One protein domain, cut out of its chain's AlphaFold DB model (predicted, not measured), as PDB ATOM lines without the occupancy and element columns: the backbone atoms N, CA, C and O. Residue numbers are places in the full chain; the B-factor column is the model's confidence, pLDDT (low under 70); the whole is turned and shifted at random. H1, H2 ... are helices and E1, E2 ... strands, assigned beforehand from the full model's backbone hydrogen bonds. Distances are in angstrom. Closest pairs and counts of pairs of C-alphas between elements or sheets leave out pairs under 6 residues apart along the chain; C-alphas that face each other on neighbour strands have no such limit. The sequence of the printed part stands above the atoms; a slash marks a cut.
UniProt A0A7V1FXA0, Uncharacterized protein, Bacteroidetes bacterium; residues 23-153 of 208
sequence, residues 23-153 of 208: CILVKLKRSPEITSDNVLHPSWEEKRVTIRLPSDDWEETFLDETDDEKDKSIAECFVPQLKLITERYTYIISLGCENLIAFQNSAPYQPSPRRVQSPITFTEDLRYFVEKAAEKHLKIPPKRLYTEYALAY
ATOM      1  N   CYS A  23     -70.040  59.762   8.844       92.19
ATOM      2  CA  CYS A  23     -71.196  60.601   9.107       92.19
ATOM      3  C   CYS A  23     -71.708  61.216   7.808       92.19
ATOM      4  O   CYS A  23     -71.001  61.320   6.802       92.19
ATOM      5  N   ILE A  24     -72.978  61.596   7.816       96.12
ATOM      6  CA  ILE A  24     -73.611  62.300   6.712       96.12
ATOM      7  C   ILE A  24     -73.684  63.766   7.110       96.12
ATOM      8  O   ILE A  24     -74.409  64.133   8.035       96.12
ATOM      9  N   LEU A  25     -72.942  64.596   6.389       97.12
ATOM     10  CA  LEU A  25     -73.012  66.039   6.511       97.12
ATOM     11  C   LEU A  25     -74.051  66.573   5.527       97.12
ATOM     12  O   LEU A  25     -74.024  66.279   4.327       97.12
ATOM     13  N   VAL A  26     -74.969  67.379   6.039       97.81
ATOM     14  CA  VAL A  26     -76.084  67.928   5.282       97.81
ATOM     15  C   VAL A  26     -76.134  69.438   5.468       97.81
ATOM     16  O   VAL A  26     -76.206  69.935   6.590       97.81
ATOM     17  N   LYS A  27     -76.148  70.172   4.356       97.06
ATOM     18  CA  LYS A  27     -76.529  71.583   4.323       97.06
ATOM     19  C   LYS A  27     -78.042  71.698   4.367       97.06
ATOM     20  O   LYS A  27     -78.722  71.119   3.518       97.06
ATOM     21  N   LEU A  28     -78.555  72.463   5.323       95.81
ATOM     22  CA  LEU A  28     -79.969  72.812   5.397       95.81
ATOM     23  C   LEU A  28     -80.233  74.087   4.590       95.81
ATOM     24  O   LEU A  28     -79.406  74.998   4.566       95.81
ATOM     25  N   LYS A  29     -81.387  74.156   3.930       92.44
ATOM     26  CA  LYS A  29     -81.860  75.360   3.244       92.44
ATOM     27  C   LYS A  29     -82.060  76.476   4.261       92.44
ATOM     28  O   LYS A  29     -82.554  76.233   5.355       92.44
ATOM     29  N   ARG A  30     -81.770  77.714   3.875       86.56
ATOM     30  CA  ARG A  30     -82.188  78.876   4.663       86.56
ATOM     31  C   ARG A  30     -83.698  79.065   4.509       86.56
ATOM     32  O   ARG A  30     -84.160  79.367   3.412       86.56
ATOM     33  N   SER A  31     -84.459  78.910   5.588       83.31
ATOM     34  CA  SER A  31     -85.888  79.230   5.598       83.31
ATOM     35  C   SER A  31     -86.355  79.607   7.005       83.31
ATOM     36  O   SER A  31     -86.016  78.890   7.947       83.31
ATOM     37  N   PRO A  32     -87.163  80.675   7.158       77.75
ATOM     38  CA  PRO A  32     -87.787  81.017   8.437       77.75
ATOM     39  C   PRO A  32     -88.836  79.982   8.881       77.75
ATOM     40  O   PRO A  32     -89.276  80.003  10.023       77.75
ATOM     41  N   GLU A  33     -89.248  79.075   7.990       83.50
ATOM     42  CA  GLU A  33     -90.207  78.006   8.293       83.50
ATOM     43  C   GLU A  33     -89.549  76.775   8.933       83.50
ATOM     44  O   GLU A  33     -90.251  75.875   9.403       83.50
ATOM     45  N   ILE A  34     -88.212  76.699   8.941       85.25
ATOM     46  CA  ILE A  34     -87.506  75.609   9.614       85.25
ATOM     47  C   ILE A  34     -87.559  75.851  11.116       85.25
ATOM     48  O   ILE A  34     -87.128  76.880  11.623       85.25
ATOM     49  N   THR A  35     -88.050  74.851  11.828       81.62
ATOM     50  CA  THR A  35     -88.184  74.822  13.282       81.62
ATOM     51  C   THR A  35     -87.578  73.530  13.817       81.62
ATOM     52  O   THR A  35     -87.333  72.585  13.060       81.62
ATOM     53  N   SER A  36     -87.376  73.441  15.134       76.06
ATOM     54  CA  SER A  36     -86.924  72.204  15.787       76.06
ATOM     55  C   SER A  36     -87.786  70.986  15.446       76.06
ATOM     56  O   SER A  36     -87.279  69.868  15.431       76.06
ATOM     57  N   ASP A  37     -89.065  71.199  15.139       79.94
ATOM     58  CA  ASP A  37     -90.041  70.124  14.966       79.94
ATOM     59  C   ASP A  37     -90.039  69.555  13.544       79.94
ATOM     60  O   ASP A  37     -90.422  68.405  13.325       79.94
ATOM     61  N   ASN A  38     -89.591  70.343  12.561       88.81
ATOM     62  CA  ASN A  38     -89.608  69.951  11.153       88.81
ATOM     63  C   ASN A  38     -88.212  69.845  10.517       88.81
ATOM     64  O   ASN A  38     -88.109  69.296   9.421       88.81
ATOM     65  N   VAL A  39     -87.144  70.287  11.194       91.50
ATOM     66  CA  VAL A  39     -85.765  70.337  10.665       91.50
ATOM     67  C   VAL A  39     -85.218  68.979  10.212       91.50
ATOM     68  O   VAL A  39     -84.313  68.891   9.377       91.50
ATOM     69  N   LEU A  40     -85.781  67.884  10.725       94.31
ATOM     70  CA  LEU A  40     -85.379  66.544  10.319       94.31
ATOM     71  C   LEU A  40     -85.907  66.139   8.940       94.31
ATOM     72  O   LEU A  40     -85.323  65.236   8.339       94.31
ATOM     73  N   HIS A  41     -86.949  66.797   8.429       93.69
ATOM     74  CA  HIS A  41     -87.587  66.419   7.176       93.69
ATOM     75  C   HIS A  41     -86.649  66.641   5.967       93.69
ATOM     76  O   HIS A  41     -86.052  67.715   5.847       93.69
ATOM     77  N   PRO A  42     -86.536  65.682   5.024       93.06
ATOM     78  CA  PRO A  42     -85.612  65.784   3.890       93.06
ATOM     79  C   PRO A  42     -85.852  66.976   2.949       93.06
ATOM     80  O   PRO A  42     -84.947  67.382   2.229       93.06
ATOM     81  N   SER A  43     -87.055  67.566   2.941       94.06
ATOM     82  CA  SER A  43     -87.366  68.740   2.101       94.06
ATOM     83  C   SER A  43     -86.504  69.963   2.418       94.06
ATOM     84  O   SER A  43     -86.349  70.839   1.560       94.06
ATOM     85  N   TRP A  44     -85.957  70.026   3.633       95.19
ATOM     86  CA  TRP A  44     -85.077  71.097   4.091       95.19
ATOM     87  C   TRP A  44     -83.619  70.886   3.707       95.19
ATOM     88  O   TRP A  44     -82.808  71.773   3.931       95.19
ATOM     89  N   GLU A  45     -83.263  69.747   3.118       95.62
ATOM     90  CA  GLU A  45     -81.888  69.475   2.712       95.62
ATOM     91  C   GLU A  45     -81.585  70.178   1.380       95.62
ATOM     92  O   GLU A  45     -82.307  70.033   0.394       95.62
ATOM     93  N   GLU A  46     -80.524  70.982   1.363       94.50
ATOM     94  CA  GLU A  46     -79.983  71.625   0.160       94.50
ATOM     95  C   GLU A  46     -78.938  70.723  -0.498       94.50
ATOM     96  O   GLU A  46     -78.957  70.504  -1.707       94.50
ATOM     97  N   LYS A  47     -78.023  70.175   0.310       95.94
ATOM     98  CA  LYS A  47     -76.932  69.319  -0.157       95.94
ATOM     99  C   LYS A  47     -76.573  68.298   0.911       95.94
ATOM    100  O   LYS A  47     -76.573  68.617   2.094       95.94
ATOM    101  N   ARG A  48     -76.232  67.082   0.492       96.81
ATOM    102  CA  ARG A  48     -75.911  65.948   1.364       96.81
ATOM    103  C   ARG A  48     -74.641  65.263   0.870       96.81
ATOM    104  O   ARG A  48     -74.501  65.034  -0.328       96.81
ATOM    105  N   VAL A  49     -73.741  64.917   1.783       96.88
ATOM    106  CA  VAL A  49     -72.516  64.168   1.483       96.88
ATOM    107  C   VAL A  49     -72.162  63.239   2.640       96.88
ATOM    108  O   VAL A  49     -72.265  63.620   3.802       96.88
ATOM    109  N   THR A  50     -71.738  62.018   2.326       96.12
ATOM    110  CA  THR A  50     -71.170  61.100   3.319       96.12
ATOM    111  C   THR A  50     -69.675  61.363   3.430       96.12
ATOM    112  O   THR A  50     -68.967  61.344   2.420       96.12
ATOM    113  N   ILE A  51     -69.190  61.606   4.644       93.00
ATOM    114  CA  ILE A  51     -67.777  61.828   4.944       93.00
ATOM    115  C   ILE A  51     -67.270  60.734   5.881       93.00
ATOM    116  O   ILE A  51     -68.021  60.157   6.668       93.00
ATOM    117  N   ARG A  52     -65.980  60.428   5.759       89.06
ATOM    118  CA  ARG A  52     -65.290  59.525   6.680       89.06
ATOM    119  C   ARG A  52     -64.717  60.345   7.819       89.06
ATOM    120  O   ARG A  52     -64.094  61.376   7.570       89.06
ATOM    121  N   LEU A  53     -64.932  59.865   9.028       82.88
ATOM    122  CA  LEU A  53     -64.411  60.444  10.248       82.88
ATOM    123  C   LEU A  53     -62.986  59.929  10.504       82.88
ATOM    124  O   LEU A  53     -62.607  58.862  10.002       82.88
ATOM    125  N   PRO A  54     -62.164  60.718  11.213       69.94
ATOM    126  CA  PRO A  54     -60.772  60.372  11.478       69.94
ATOM    127  C   PRO A  54     -60.632  59.198  12.457       69.94
ATOM    128  O   PRO A  54     -59.720  58.390  12.285       69.94
ATOM    129  N   SER A  55     -61.549  59.075  13.419       72.75
ATOM    130  CA  SER A  55     -61.608  57.997  14.409       72.75
ATOM    131  C   SER A  55     -63.049  57.533  14.636       72.75
ATOM    132  O   SER A  55     -64.002  58.232  14.277       72.75
ATOM    133  N   ASP A  56     -63.193  56.349  15.231       71.69
ATOM    134  CA  ASP A  56     -64.497  55.802  15.616       71.69
ATOM    135  C   ASP A  56     -65.065  56.520  16.854       71.69
ATOM    136  O   ASP A  56     -66.266  56.781  16.915       71.69
ATOM    137  N   ASP A  57     -64.184  56.975  17.751       72.81
ATOM    138  CA  ASP A  57     -64.510  57.712  18.980       72.81
ATOM    139  C   ASP A  57     -64.474  59.239  18.786       72.81
ATOM    140  O   ASP A  57     -64.177  60.004  19.698       72.81
ATOM    141  N   TRP A  58     -64.761  59.717  17.572       77.25
ATOM    142  CA  TRP A  58     -64.714  61.149  17.243       77.25
ATOM    143  C   TRP A  58     -65.610  62.008  18.159       77.25
ATOM    144  O   TRP A  58     -65.293  63.169  18.391       77.25
ATOM    145  N   GLU A  59     -66.702  61.450  18.701       77.69
ATOM    146  CA  GLU A  59     -67.594  62.147  19.644       77.69
ATOM    147  C   GLU A  59     -66.865  62.553  20.931       77.69
ATOM    148  O   GLU A  59     -67.159  63.617  21.468       77.69
ATOM    149  N   GLU A  60     -65.869  61.773  21.374       78.19
ATOM    150  CA  GLU A  60     -65.079  62.066  22.578       78.19
ATOM    151  C   GLU A  60     -64.286  63.371  22.450       78.19
ATOM    152  O   GLU A  60     -64.033  64.045  23.441       78.19
ATOM    153  N   THR A  61     -63.954  63.777  21.219       74.88
ATOM    154  CA  THR A  61     -63.231  65.031  20.945       74.88
ATOM    155  C   THR A  61     -64.084  66.277  21.214       74.88
ATOM    156  O   THR A  61     -63.549  67.373  21.341       74.88
ATOM    157  N   PHE A  62     -65.411  66.134  21.300       79.25
ATOM    158  CA  PHE A  62     -66.350  67.248  21.488       79.25
ATOM    159  C   PHE A  62     -67.115  67.157  22.812       79.25
ATOM    160  O   PHE A  62     -68.117  67.854  23.005       79.25
ATOM    161  N   LEU A  63     -66.669  66.278  23.711       74.25
ATOM    162  CA  LEU A  63     -67.124  66.269  25.091       74.25
ATOM    163  C   LEU A  63     -66.481  67.450  25.806       74.25
ATOM    164  O   LEU A  63     -65.260  67.584  25.812       74.25
ATOM    165  N   ASP A  64     -67.298  68.294  26.421       64.56
ATOM    166  CA  ASP A  64     -66.807  69.255  27.396       64.56
ATOM    167  C   ASP A  64     -67.154  68.730  28.791       64.56
ATOM    168  O   ASP A  64     -68.306  68.790  29.218       64.56
ATOM    169  N   GLU A  65     -66.164  68.169  29.491       57.62
ATOM    170  CA  GLU A  65     -66.327  67.667  30.864       57.62
ATOM    171  C   GLU A  65     -66.625  68.788  31.877       57.62
ATOM    172  O   GLU A  65     -66.974  68.501  33.022       57.62
ATOM    173  N   THR A  66     -66.478  70.057  31.478       51.91
ATOM    174  CA  THR A  66     -66.725  71.226  32.332       51.91
ATOM    175  C   THR A  66     -68.088  71.881  32.108       51.91
ATOM    176  O   THR A  66     -68.488  72.726  32.914       51.91
ATOM    177  N   ASP A  67     -68.832  71.468  31.077       55.84
ATOM    178  CA  ASP A  67     -70.161  72.002  30.774       55.84
ATOM    179  C   ASP A  67     -71.257  71.207  31.509       55.84
ATOM    180  O   ASP A  67     -72.017  70.426  30.935       55.84
ATOM    181  N   ASP A  68     -71.346  71.420  32.826       49.75
ATOM    182  CA  ASP A  68     -72.480  70.981  33.654       49.75
ATOM    183  C   ASP A  68     -73.787  71.746  33.312       49.75
ATOM    184  O   ASP A  68     -74.857  71.474  33.883       49.75
ATOM    185  N   GLU A  69     -73.746  72.716  32.383       48.31
ATOM    186  CA  GLU A  69     -74.918  73.478  31.966       48.31
ATOM    187  C   GLU A  69     -75.780  72.692  30.971       48.31
ATOM    188  O   GLU A  69     -75.705  72.800  29.749       48.31
ATOM    189  N   LYS A  70     -76.683  71.912  31.575       49.09
ATOM    190  CA  LYS A  70     -78.022  71.550  31.084       49.09
ATOM    191  C   LYS A  70     -78.455  72.380  29.877       49.09
ATOM    192  O   LYS A  70     -78.666  73.577  30.048       49.09
ATOM    193  N   ASP A  71     -78.689  71.701  28.746       47.31
ATOM    194  CA  ASP A  71     -79.439  72.170  27.572       47.31
ATOM    195  C   ASP A  71     -79.574  73.695  27.555       47.31
ATOM    196  O   ASP A  71     -80.588  74.216  28.036       47.31
ATOM    197  N   LYS A  72     -78.562  74.417  27.040       52.97
ATOM    198  CA  LYS A  72     -78.718  75.847  26.742       52.97
ATOM    199  C   LYS A  72     -80.054  75.974  26.028       52.97
ATOM    200  O   LYS A  72     -80.212  75.430  24.929       52.97
ATOM    201  N   SER A  73     -81.040  76.585  26.701       58.19
ATOM    202  CA  SER A  73     -82.396  76.747  26.173       58.19
ATOM    203  C   SER A  73     -82.243  77.183  24.730       58.19
ATOM    204  O   SER A  73     -81.411  78.070  24.529       58.19
ATOM    205  N   ILE A  74     -82.939  76.551  23.765       60.03
ATOM    206  CA  ILE A  74     -82.809  76.915  22.341       60.03
ATOM    207  C   ILE A  74     -82.853  78.429  22.298       60.03
ATOM    208  O   ILE A  74     -83.897  79.019  22.582       60.03
ATOM    209  N   ALA A  75     -81.691  79.032  22.068       62.34
ATOM    210  CA  ALA A  75     -81.586  80.462  22.187       62.34
ATOM    211  C   ALA A  75     -82.497  81.031  21.106       62.34
ATOM    212  O   ALA A  75     -82.647  80.433  20.036       62.34
ATOM    213  N   GLU A  76     -83.101  82.187  21.360       70.56
ATOM    214  CA  GLU A  76     -83.925  82.869  20.355       70.56
ATOM    215  C   GLU A  76     -83.147  83.091  19.039       70.56
ATOM    216  O   GLU A  76     -83.748  83.291  17.988       70.56
ATOM    217  N   CYS A  77     -81.811  82.972  19.090       83.62
ATOM    218  CA  CYS A  77     -80.906  83.007  17.956       83.62
ATOM    219  C   CYS A  77     -80.741  81.701  17.141       83.62
ATOM    220  O   CYS A  77     -79.951  81.675  16.190       83.62
ATOM    221  N   PHE A  78     -81.412  80.594  17.473       87.88
ATOM    222  CA  PHE A  78     -81.100  79.302  16.855       87.88
ATOM    223  C   PHE A  78     -81.601  79.196  15.408       87.88
ATOM    224  O   PHE A  78     -82.782  78.962  15.151       87.88
ATOM    225  N   VAL A  79     -80.675  79.283  14.450       90.25
ATOM    226  CA  VAL A  79     -80.944  79.108  13.014       90.25
ATOM    227  C   VAL A  79     -80.233  77.851  12.518       90.25
ATOM    228  O   VAL A  79     -79.000  77.843  12.444       90.25
ATOM    229  N   PRO A  80     -80.970  76.785  12.160       92.44
ATOM    230  CA  PRO A  80     -80.381  75.555  11.645       92.44
ATOM    231  C   PRO A  80     -79.629  75.789  10.335       92.44
ATOM    232  O   PRO A  80     -80.216  76.192   9.332       92.44
ATOM    233  N   GLN A  81     -78.332  75.493  10.322       94.44
ATOM    234  CA  GLN A  81     -77.499  75.644   9.124       94.44
ATOM    235  C   GLN A  81     -77.038  74.292   8.593       94.44
ATOM    236  O   GLN A  81     -77.053  74.057   7.381       94.44
ATOM    237  N   LEU A  82     -76.634  73.403   9.497       96.50
ATOM    238  CA  LEU A  82     -76.046  72.116   9.160       96.50
ATOM    239  C   LEU A  82     -76.703  71.006   9.971       96.50
ATOM    240  O   LEU A  82     -77.149  71.204  11.099       96.50
ATOM    241  N   LYS A  83     -76.762  69.823   9.373       96.12
ATOM    242  CA  LYS A  83     -77.194  68.588  10.015       96.12
ATOM    243  C   LYS A  83     -76.062  67.572   9.886       96.12
ATOM    244  O   LYS A  83     -75.580  67.320   8.782       96.12
ATOM    245  N   LEU A  84     -75.660  66.993  11.008       95.50
ATOM    246  CA  LEU A  84     -74.672  65.927  11.097       95.50
ATOM    247  C   LEU A  84     -75.389  64.645  11.523       95.50
ATOM    248  O   LEU A  84     -75.857  64.543  12.652       95.50
ATOM    249  N   ILE A  85     -75.520  63.684  10.612       95.56
ATOM    250  CA  ILE A  85     -76.171  62.398  10.884       95.56
ATOM    251  C   ILE A  85     -75.083  61.357  11.126       95.56
ATOM    252  O   ILE A  85     -74.320  61.025  10.217       95.56
ATOM    253  N   THR A  86     -75.019  60.835  12.339       93.75
ATOM    254  CA  THR A  86     -74.073  59.791  12.737       93.75
ATOM    255  C   THR A  86     -74.792  58.456  12.820       93.75
ATOM    256  O   THR A  86     -75.957  58.336  12.430       93.75
ATOM    257  N   GLU A  87     -74.112  57.416  13.290       91.94
ATOM    258  CA  GLU A  87     -74.762  56.131  13.502       91.94
ATOM    259  C   GLU A  87     -75.903  56.268  14.526       91.94
ATOM    260  O   GLU A  87     -77.046  55.901  14.250       91.94
ATOM    261  N   ARG A  88     -75.629  56.886  15.680       91.69
ATOM    262  CA  ARG A  88     -76.544  56.895  16.835       91.69
ATOM    263  C   ARG A  88     -77.380  58.162  16.963       91.69
ATOM    264  O   ARG A  88     -78.520  58.089  17.429       91.69
ATOM    265  N   TYR A  89     -76.841  59.300  16.541       93.81
ATOM    266  CA  TYR A  89     -77.459  60.602  16.757       93.81
ATOM    267  C   TYR A  89     -77.538  61.414  15.466       93.81
ATOM    268  O   TYR A  89     -76.838  61.171  14.483       93.81
ATOM    269  N   THR A  90     -78.432  62.392  15.466       95.56
ATOM    270  CA  THR A  90     -78.475  63.459  14.474       95.56
ATOM    271  C   THR A  90     -78.346  64.782  15.203       95.56
ATOM    272  O   THR A  90     -79.207  65.125  16.012       95.56
ATOM    273  N   TYR A  91     -77.302  65.534  14.880       94.94
ATOM    274  CA  TYR A  91     -77.055  66.860  15.427       94.94
ATOM    275  C   TYR A  91     -77.496  67.915  14.423       94.94
ATOM    276  O   TYR A  91     -77.143  67.852  13.244       94.94
ATOM    277  N   ILE A  92     -78.269  68.888  14.880       95.31
ATOM    278  CA  ILE A  92     -78.608  70.086  14.117       95.31
ATOM    279  C   ILE A  92     -77.793  71.225  14.692       95.31
ATOM    280  O   ILE A  92     -77.860  71.486  15.888       95.31
ATOM    281  N   ILE A  93     -77.031  71.885  13.833       94.31
ATOM    282  CA  ILE A  93     -75.982  72.818  14.220       94.31
ATOM    283  C   ILE A  93     -76.347  74.211  13.713       94.31
ATOM    284  O   ILE A  93     -76.651  74.400  12.525       94.31
ATOM    285  N   SER A  94     -76.293  75.180  14.623       92.62
ATOM    286  CA  SER A  94     -76.340  76.608  14.337       92.62
ATOM    287  C   SER A  94     -74.976  77.201  14.682       92.62
ATOM    288  O   SER A  94     -74.661  77.400  15.849       92.62
ATOM    289  N   LEU A  95     -74.151  77.450  13.663       92.25
ATOM    290  CA  LEU A  95     -72.814  78.025  13.831       92.25
ATOM    291  C   LEU A  95     -72.898  79.454  14.367       92.25
ATOM    292  O   LEU A  95     -72.187  79.793  15.301       92.25
ATOM    293  N   GLY A  96     -73.796  80.279  13.820       88.19
ATOM    294  CA  GLY A  96     -73.906  81.685  14.228       88.19
ATOM    295  C   GLY A  96     -74.509  81.902  15.620       88.19
ATOM    296  O   GLY A  96     -74.323  82.965  16.201       88.19
ATOM    297  N   CYS A  97     -75.232  80.912  16.146       88.38
ATOM    298  CA  CYS A  97     -75.763  80.912  17.512       88.38
ATOM    299  C   CYS A  97     -74.914  80.039  18.452       88.38
ATOM    300  O   CYS A  97     -75.271  79.875  19.613       88.38
ATOM    301  N   GLU A  98     -73.821  79.461  17.935       90.25
ATOM    302  CA  GLU A  98     -72.855  78.639  18.672       90.25
ATOM    303  C   GLU A  98     -73.519  77.551  19.522       90.25
ATOM    304  O   GLU A  98     -73.226  77.357  20.701       90.25
ATOM    305  N   ASN A  99     -74.492  76.869  18.921       90.06
ATOM    306  CA  ASN A  99     -75.323  75.914  19.633       90.06
ATOM    307  C   ASN A  99     -75.739  74.759  18.716       90.06
ATOM    308  O   ASN A  99     -75.743  74.863  17.482       90.06
ATOM    309  N   LEU A 100     -76.125  73.642  19.325       92.00
ATOM    310  CA  LEU A 100     -76.605  72.453  18.639       92.00
ATOM    311  C   LEU A 100     -77.770  71.814  19.396       92.00
ATOM    312  O   LEU A 100     -77.915  71.957  20.605       92.00
ATOM    313  N   ILE A 101     -78.594  71.060  18.675       91.81
ATOM    314  CA  ILE A 101     -79.610  70.181  19.264       91.81
ATOM    315  C   ILE A 101     -79.418  68.758  18.748       91.81
ATOM    316  O   ILE A 101     -79.069  68.559  17.583       91.81
ATOM    317  N   ALA A 102     -79.675  67.771  19.604       93.19
ATOM    318  CA  ALA A 102     -79.495  66.364  19.276       93.19
ATOM    319  C   ALA A 102     -80.823  65.600  19.215       93.19
ATOM    320  O   ALA A 102     -81.753  65.806  20.001       93.19
ATOM    321  N   PHE A 103     -80.875  64.660  18.280       94.19
ATOM    322  CA  PHE A 103     -81.956  63.705  18.116       94.19
ATOM    323  C   PHE A 103     -81.386  62.293  18.110       94.19
ATOM    324  O   PHE A 103     -80.360  62.036  17.484       94.19
ATOM    325  N   GLN A 104     -82.060  61.364  18.779       94.81
ATOM    326  CA  GLN A 104     -81.696  59.955  18.717       94.81
ATOM    327  C   GLN A 104     -82.175  59.361  17.393       94.81
ATOM    328  O   GLN A 104     -83.336  59.528  17.013       94.81
ATOM    329  N   ASN A 105     -81.306  58.639  16.698       95.31
ATOM    330  CA  ASN A 105     -81.679  57.957  15.467       95.31
ATOM    331  C   ASN A 105     -82.541  56.719  15.760       95.31
ATOM    332  O   ASN A 105     -82.378  56.061  16.787       95.31
ATOM    333  N   SER A 106     -83.460  56.381  14.853       96.06
ATOM    334  CA  SER A 106     -84.261  55.150  14.965       96.06
ATOM    335  C   SER A 106     -83.491  53.907  14.514       96.06
ATOM    336  O   SER A 106     -83.826  52.793  14.909       96.06
ATOM    337  N   ALA A 107     -82.488  54.106  13.660       94.25
ATOM    338  CA  ALA A 107     -81.554  53.112  13.143       94.25
ATOM    339  C   ALA A 107     -80.269  53.837  12.688       94.25
ATOM    340  O   ALA A 107     -80.313  55.062  12.541       94.25
ATOM    341  N   PRO A 108     -79.149  53.134  12.426       93.44
ATOM    342  CA  PRO A 108     -77.934  53.740  11.885       93.44
ATOM    343  C   PRO A 108     -78.209  54.734  10.752       93.44
ATOM    344  O   PRO A 108     -78.819  54.377   9.743       93.44
ATOM    345  N   TYR A 109     -77.773  55.984  10.929       93.12
ATOM    346  CA  TYR A 109     -77.932  57.066   9.949       93.12
ATOM    347  C   TYR A 109     -79.379  57.434   9.581       93.12
ATOM    348  O   TYR A 109     -79.618  58.084   8.557       93.12
ATOM    349  N   GLN A 110     -80.353  57.045  10.407       95.00
ATOM    350  CA  GLN A 110     -81.772  57.307  10.189       95.00
ATOM    351  C   GLN A 110     -82.328  58.223  11.294       95.00
ATOM    352  O   GLN A 110     -82.655  57.742  12.383       95.00
ATOM    353  N   PRO A 111     -82.460  59.539  11.027       94.19
ATOM    354  CA  PRO A 111     -82.960  60.492  12.011       94.19
ATOM    355  C   PRO A 111     -84.371  60.146  12.486       94.19
ATOM    356  O   PRO A 111     -85.221  59.740  11.691       94.19
ATOM    357  N   SER A 112     -84.642  60.384  13.769       93.69
ATOM    358  CA  SER A 112     -85.986  60.293  14.346       93.69
ATOM    359  C   SER A 112     -86.335  61.588  15.086       93.69
ATOM    360  O   SER A 112     -85.430  62.264  15.568       93.69
ATOM    361  N   PRO A 113     -87.625  61.941  15.240       92.00
ATOM    362  CA  PRO A 113     -88.036  63.154  15.954       92.00
ATOM    363  C   PRO A 113     -87.813  63.080  17.473       92.00
ATOM    364  O   PRO A 113     -88.169  64.010  18.194       92.00
ATOM    365  N   ARG A 114     -87.237  61.987  17.993       91.94
ATOM    366  CA  ARG A 114     -86.944  61.832  19.418       91.94
ATOM    367  C   ARG A 114     -85.766  62.718  19.815       91.94
ATOM    368  O   ARG A 114     -84.608  62.316  19.702       91.94
ATOM    369  N   ARG A 115     -86.076  63.909  20.318       90.75
ATOM    370  CA  ARG A 115     -85.093  64.809  20.922       90.75
ATOM    371  C   ARG A 115     -84.492  64.183  22.182       90.75
ATOM    372  O   ARG A 115     -85.207  63.563  22.972       90.75
ATOM    373  N   VAL A 116     -83.187  64.342  22.348       89.69
ATOM    374  CA  VAL A 116     -82.420  63.857  23.501       89.69
ATOM    375  C   VAL A 116     -81.438  64.931  23.945       89.69
ATOM    376  O   VAL A 116     -81.149  65.854  23.183       89.69
ATOM    377  N   GLN A 117     -80.924  64.793  25.164       86.38
ATOM    378  CA  GLN A 117     -79.768  65.572  25.584       86.38
ATOM    379  C   GLN A 117     -78.599  65.235  24.658       86.38
ATOM    380  O   GLN A 117     -78.365  64.060  24.354       86.38
ATOM    381  N   SER A 118     -77.912  66.268  24.174       86.69
ATOM    382  CA  SER A 118     -76.766  66.052  23.305       86.69
ATOM    383  C   SER A 118     -75.639  65.379  24.085       86.69
ATOM    384  O   SER A 118     -75.288  65.874  25.155       86.69
ATOM    385  N   PRO A 119     -75.066  64.275  23.579       85.56
ATOM    386  CA  PRO A 119     -73.859  63.703  24.157       85.56
ATOM    387  C   PRO A 119     -72.621  64.569  23.908       85.56
ATOM    388  O   PRO A 119     -71.639  64.353  24.592       85.56
ATOM    389  N   ILE A 120     -72.653  65.514  22.961       87.12
ATOM    390  CA  ILE A 120     -71.545  66.440  22.667       87.12
ATOM    391  C   ILE A 120     -71.960  67.890  22.907       87.12
ATOM    392  O   ILE A 120     -73.138  68.236  22.745       87.12
ATOM    393  N   THR A 121     -70.986  68.745  23.182       86.31
ATOM    394  CA  THR A 121     -71.186  70.185  23.367       86.31
ATOM    395  C   THR A 121     -70.735  70.943  22.120       86.31
ATOM    396  O   THR A 121     -69.919  70.464  21.330       86.31
ATOM    397  N   PHE A 122     -71.293  72.134  21.894       87.94
ATOM    398  CA  PHE A 122     -70.765  73.018  20.861       87.94
ATOM    399  C   PHE A 122     -69.445  73.633  21.347       87.94
ATOM    400  O   PHE A 122     -69.454  74.566  22.143       87.94
ATOM    401  N   THR A 123     -68.323  73.104  20.860       88.88
ATOM    402  CA  THR A 123     -66.967  73.591  21.151       88.88
ATOM    403  C   THR A 123     -66.347  74.283  19.932       88.88
ATOM    404  O   THR A 123     -66.836  74.149  18.805       88.88
ATOM    405  N   GLU A 124     -65.241  75.005  20.136       88.50
ATOM    406  CA  GLU A 124     -64.433  75.556  19.033       88.50
ATOM    407  C   GLU A 124     -63.939  74.458  18.079       88.50
ATOM    408  O   GLU A 124     -63.965  74.633  16.860       88.50
ATOM    409  N   ASP A 125     -63.584  73.286  18.609       88.69
ATOM    410  CA  ASP A 125     -63.160  72.146  17.797       88.69
ATOM    411  C   ASP A 125     -64.302  71.622  16.923       88.69
ATOM    412  O   ASP A 125     -64.099  71.326  15.740       88.69
ATOM    413  N   LEU A 126     -65.528  71.554  17.463       90.81
ATOM    414  CA  LEU A 126     -66.699  71.170  16.676       90.81
ATOM    415  C   LEU A 126     -66.968  72.200  15.578       90.81
ATOM    416  O   LEU A 126     -67.230  71.820  14.432       90.81
ATOM    417  N   ARG A 127     -66.879  73.496  15.903       92.81
ATOM    418  CA  ARG A 127     -67.021  74.586  14.929       92.81
ATOM    419  C   ARG A 127     -66.017  74.415  13.792       92.81
ATOM    420  O   ARG A 127     -66.425  74.325  12.634       92.81
ATOM    421  N   TYR A 128     -64.734  74.297  14.123       91.94
ATOM    422  CA  TYR A 128     -63.660  74.133  13.147       91.94
ATOM    423  C   TYR A 128     -63.863  72.889  12.274       91.94
ATOM    424  O   TYR A 128     -63.785  72.966  11.043       91.94
ATOM    425  N   PHE A 129     -64.189  71.746  12.886       92.06
ATOM    426  CA  PHE A 129     -64.468  70.500  12.173       92.06
ATOM    427  C   PHE A 129     -65.597  70.673  11.152       92.06
ATOM    428  O   PHE A 129     -65.441  70.332   9.976       92.06
ATOM    429  N   VAL A 130     -66.730  71.220  11.586       94.12
ATOM    430  CA  VAL A 130     -67.929  71.367  10.759       94.12
ATOM    431  C   VAL A 130     -67.701  72.367   9.622       94.12
ATOM    432  O   VAL A 130     -68.097  72.098   8.482       94.12
ATOM    433  N   GLU A 131     -67.024  73.484   9.891       95.12
ATOM    434  CA  GLU A 131     -66.651  74.473   8.876       95.12
ATOM    435  C   GLU A 131     -65.747  73.872   7.802       95.12
ATOM    436  O   GLU A 131     -66.038  73.982   6.607       95.12
ATOM    437  N   LYS A 132     -64.682  73.177   8.213       94.81
ATOM    438  CA  LYS A 132     -63.747  72.547   7.277       94.81
ATOM    439  C   LYS A 132     -64.386  71.403   6.509       94.81
ATOM    440  O   LYS A 132     -64.117  71.240   5.316       94.81
ATOM    441  N   ALA A 133     -65.279  70.643   7.138       93.94
ATOM    442  CA  ALA A 133     -66.033  69.605   6.456       93.94
ATOM    443  C   ALA A 133     -66.986  70.197   5.399       93.94
ATOM    444  O   ALA A 133     -67.045  69.691   4.272       93.94
ATOM    445  N   ALA A 134     -67.684  71.294   5.712       95.62
ATOM    446  CA  ALA A 134     -68.554  71.990   4.765       95.62
ATOM    447  C   ALA A 134     -67.762  72.602   3.596       95.62
ATOM    448  O   ALA A 134     -68.123  72.410   2.429       95.62
ATOM    449  N   GLU A 135     -66.637  73.251   3.881       96.75
ATOM    450  CA  GLU A 135     -65.738  73.815   2.873       96.75
ATOM    451  C   GLU A 135     -65.217  72.724   1.926       96.75
ATOM    452  O   GLU A 135     -65.384  72.796   0.703       96.75
ATOM    453  N   LYS A 136     -64.667  71.645   2.484       95.69
ATOM    454  CA  LYS A 136     -64.037  70.569   1.713       95.69
ATOM    455  C   LYS A 136     -65.041  69.728   0.925       95.69
ATOM    456  O   LYS A 136     -64.814  69.472  -0.264       95.69
ATOM    457  N   HIS A 137     -66.121  69.281   1.568       95.31
ATOM    458  CA  HIS A 137     -67.031  68.268   1.019       95.31
ATOM    459  C   HIS A 137     -68.301  68.862   0.408       95.31
ATOM    460  O   HIS A 137     -68.755  68.393  -0.637       95.31
ATOM    461  N   LEU A 138     -68.861  69.916   1.007       95.06
ATOM    462  CA  LEU A 138     -70.032  70.602   0.458       95.06
ATOM    463  C   LEU A 138     -69.652  71.733  -0.506       95.06
ATOM    464  O   LEU A 138     -70.523  72.161  -1.264       95.06
ATOM    465  N   LYS A 139     -68.378  72.144  -0.567       96.25
ATOM    466  CA  LYS A 139     -67.907  73.296  -1.362       96.25
ATOM    467  C   LYS A 139     -68.595  74.598  -0.940       96.25
ATOM    468  O   LYS A 139     -68.933  75.423  -1.781       96.25
ATOM    469  N   ILE A 140     -68.852  74.739   0.361       93.50
ATOM    470  CA  ILE A 140     -69.498  75.914   0.950       93.50
ATOM    471  C   ILE A 140     -68.460  76.625   1.820       93.50
ATOM    472  O   ILE A 140     -68.044  76.046   2.821       93.50
ATOM    473  N   PRO A 141     -68.030  77.850   1.471       93.56
ATOM    474  CA  PRO A 141     -67.073  78.581   2.292       93.56
ATOM    475  C   PRO A 141     -67.712  78.978   3.636       93.56
ATOM    476  O   PRO A 141     -68.894  79.342   3.647       93.56
ATOM    477  N   PRO A 142     -66.957  78.999   4.754       91.88
ATOM    478  CA  PRO A 142     -67.492  79.367   6.068       91.88
ATOM    479  C   PRO A 142     -68.193  80.729   6.071       91.88
ATOM    480  O   PRO A 142     -69.295  80.855   6.603       91.88
ATOM    481  N   LYS A 143     -67.631  81.726   5.366       91.94
ATOM    482  CA  LYS A 143     -68.233  83.064   5.213       91.94
ATOM    483  C   LYS A 143     -69.695  83.002   4.758       91.94
ATOM    484  O   LYS A 143     -70.532  83.686   5.336       91.94
ATOM    485  N   ARG A 144     -70.031  82.129   3.796       91.62
ATOM    486  CA  ARG A 144     -71.411  81.975   3.303       91.62
ATOM    487  C   ARG A 144     -72.362  81.509   4.408       91.62
ATOM    488  O   ARG A 144     -73.485  81.998   4.473       91.62
ATOM    489  N   LEU A 145     -71.927  80.598   5.282       91.94
ATOM    490  CA  LEU A 145     -72.752  80.104   6.389       91.94
ATOM    491  C   LEU A 145     -73.111  81.246   7.348       91.94
ATOM    492  O   LEU A 145     -74.287  81.416   7.672       91.94
ATOM    493  N   TYR A 146     -72.133  82.062   7.743       91.00
ATOM    494  CA  TYR A 146     -72.356  83.210   8.629       91.00
ATOM    495  C   TYR A 146     -73.174  84.324   7.972       91.00
ATOM    496  O   TYR A 146     -74.033  84.919   8.620       91.00
ATOM    497  N   THR A 147     -72.982  84.573   6.676       90.00
ATOM    498  CA  THR A 147     -73.825  85.516   5.933       90.00
ATOM    499  C   THR A 147     -75.279  85.046   5.887       90.00
ATOM    500  O   THR A 147     -76.184  85.825   6.173       90.00
ATOM    501  N   GLU A 148     -75.533  83.767   5.591       89.62
ATOM    502  CA  GLU A 148     -76.892  83.206   5.606       89.62
ATOM    503  C   GLU A 148     -77.549  83.312   6.988       89.62
ATOM    504  O   GLU A 148     -78.748  83.590   7.069       89.62
ATOM    505  N   TYR A 149     -76.765  83.133   8.055       88.56
ATOM    506  CA  TYR A 149     -77.209  83.326   9.434       88.56
ATOM    507  C   TYR A 149     -77.587  84.783   9.723       88.56
ATOM    508  O   TYR A 149     -78.697  85.045  10.179       88.56
ATOM    509  N   ALA A 150     -76.715  85.743   9.397       86.38
ATOM    510  CA  ALA A 150     -76.994  87.166   9.595       86.38
ATOM    511  C   ALA A 150     -78.270  87.601   8.853       86.38
ATOM    512  O   ALA A 150     -79.101  88.330   9.391       86.38
ATOM    513  N   LEU A 151     -78.473  87.078   7.640       85.00
ATOM    514  CA  LEU A 151     -79.657  87.345   6.829       85.00
ATOM    515  C   LEU A 151     -80.940  86.680   7.350       85.00
ATOM    516  O   LEU A 151     -82.016  87.010   6.852       85.00
ATOM    517  N   ALA A 152     -80.871  85.734   8.290       81.19
ATOM    518  CA  ALA A 152     -82.062  85.107   8.870       81.19
ATOM    519  C   ALA A 152     -82.861  86.079   9.761       81.19
ATOM    520  O   ALA A 152     -84.077  85.947   9.863       81.19
ATOM    521  N   TYR A 153     -82.187  87.078  10.340       70.62
ATOM    522  CA  TYR A 153     -82.782  88.098  11.214       70.62
ATOM    523  C   TYR A 153     -83.092  89.412  10.509       70.62
ATOM    524  O   TYR A 153     -83.707  90.303  11.096       70.62
TER     525      TYR A 153
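This is residues 23 to 153 of the 208 residues of an uncharacterized protein of Bacteroidetes bacterium (UniProt A0A7V1FXA0). One strongly twisted sheet of six strands curls through the domain, and the long helix H2 packs across one face of it near the E2 edge, with H3 beside one part of H2 and the short H1 near its beginning. The link of residues 29 to 44 lies on the side of the sheet away from H2. The printed part has 131 residues, with six named strands and three named helices in the order E1 E2 H1 E3 E4 E5 E6 H2 H3; the sheet's order is E2 E1 E3 E4 E5 E6, antiparallel throughout. The class is mixed, helices and strands, and the whole is compact and rounded, with a radius of gyration of the C-alphas of 13.6 A and spans of 33 by 31 by 28 A.

Start with E1, residues 23 to 28, and E2, residues 45 to 52, a hairpin in which N 25 and O 49 are 2.8 A apart. H1, residues 58 to 62, is not on the sheet; E2, H1 and E3, residues 82 to 85, form a split strand-helix-strand unit, two strands running the same way with E1 between them, and its crossover is right-handed. N 26 of E1 and O 83 of E3 are 2.8 A apart. E3, E4 (residues 89 to 94), E5 (residues 99 to 107) and E6 (residues 110 to 116) form a meander, each strand the antiparallel neighbour of the one before; look for N 84 and O 91 at 2.8 A, N 92 and O 101 at 2.8 A, and N 104 and O 114 at 2.9 A. H2, residues 124 to 138, makes two layers with the sheet, a helix on one face: its height over the sheet is 8.5 A, and it runs across the strands, at 81 degrees to E1 on the local plane. H2 touches H3, residues 142 to 150, with residues 131 to 135 alone, about perpendicular at 73 degrees; their closest C-alphas, of Glu 131 and Pro 142, are 5.7 A apart. H3 only grazes the sheet, with residues 145 to 149. H1 and H2 only just touch, with 3 pairs of C-alphas within 8 A, made by residues 125 to 126 of H2 alone; the closest are those of Phe 62 and Leu 126, at 6.2 A. Each O i to N i+4 pair is within hydrogen-bond range in H2 and H3; H1 has 0 of 1, but 2 of 2 O i to N i+3 pairs.

Find C-alpha 23 at (-71.196, 60.601, 9.107), where E1 begins. E2 spans 19.8 A and E5 24.5 A from first to last C-alpha. H2 runs 20.0 A from C-alpha 124 at (-64.433, 75.556, 19.033), and H3 ends at C-alpha 150, (-76.994, 87.166, 9.595).

The two C-alphas farthest apart, of Asp 56 and Tyr 153, are 37.4 A apart. The printed part has no cut; the links E1 to E2 and H1 to E3 are long. Confidence is low, under 70, at residue 54 and residues 64 to 75.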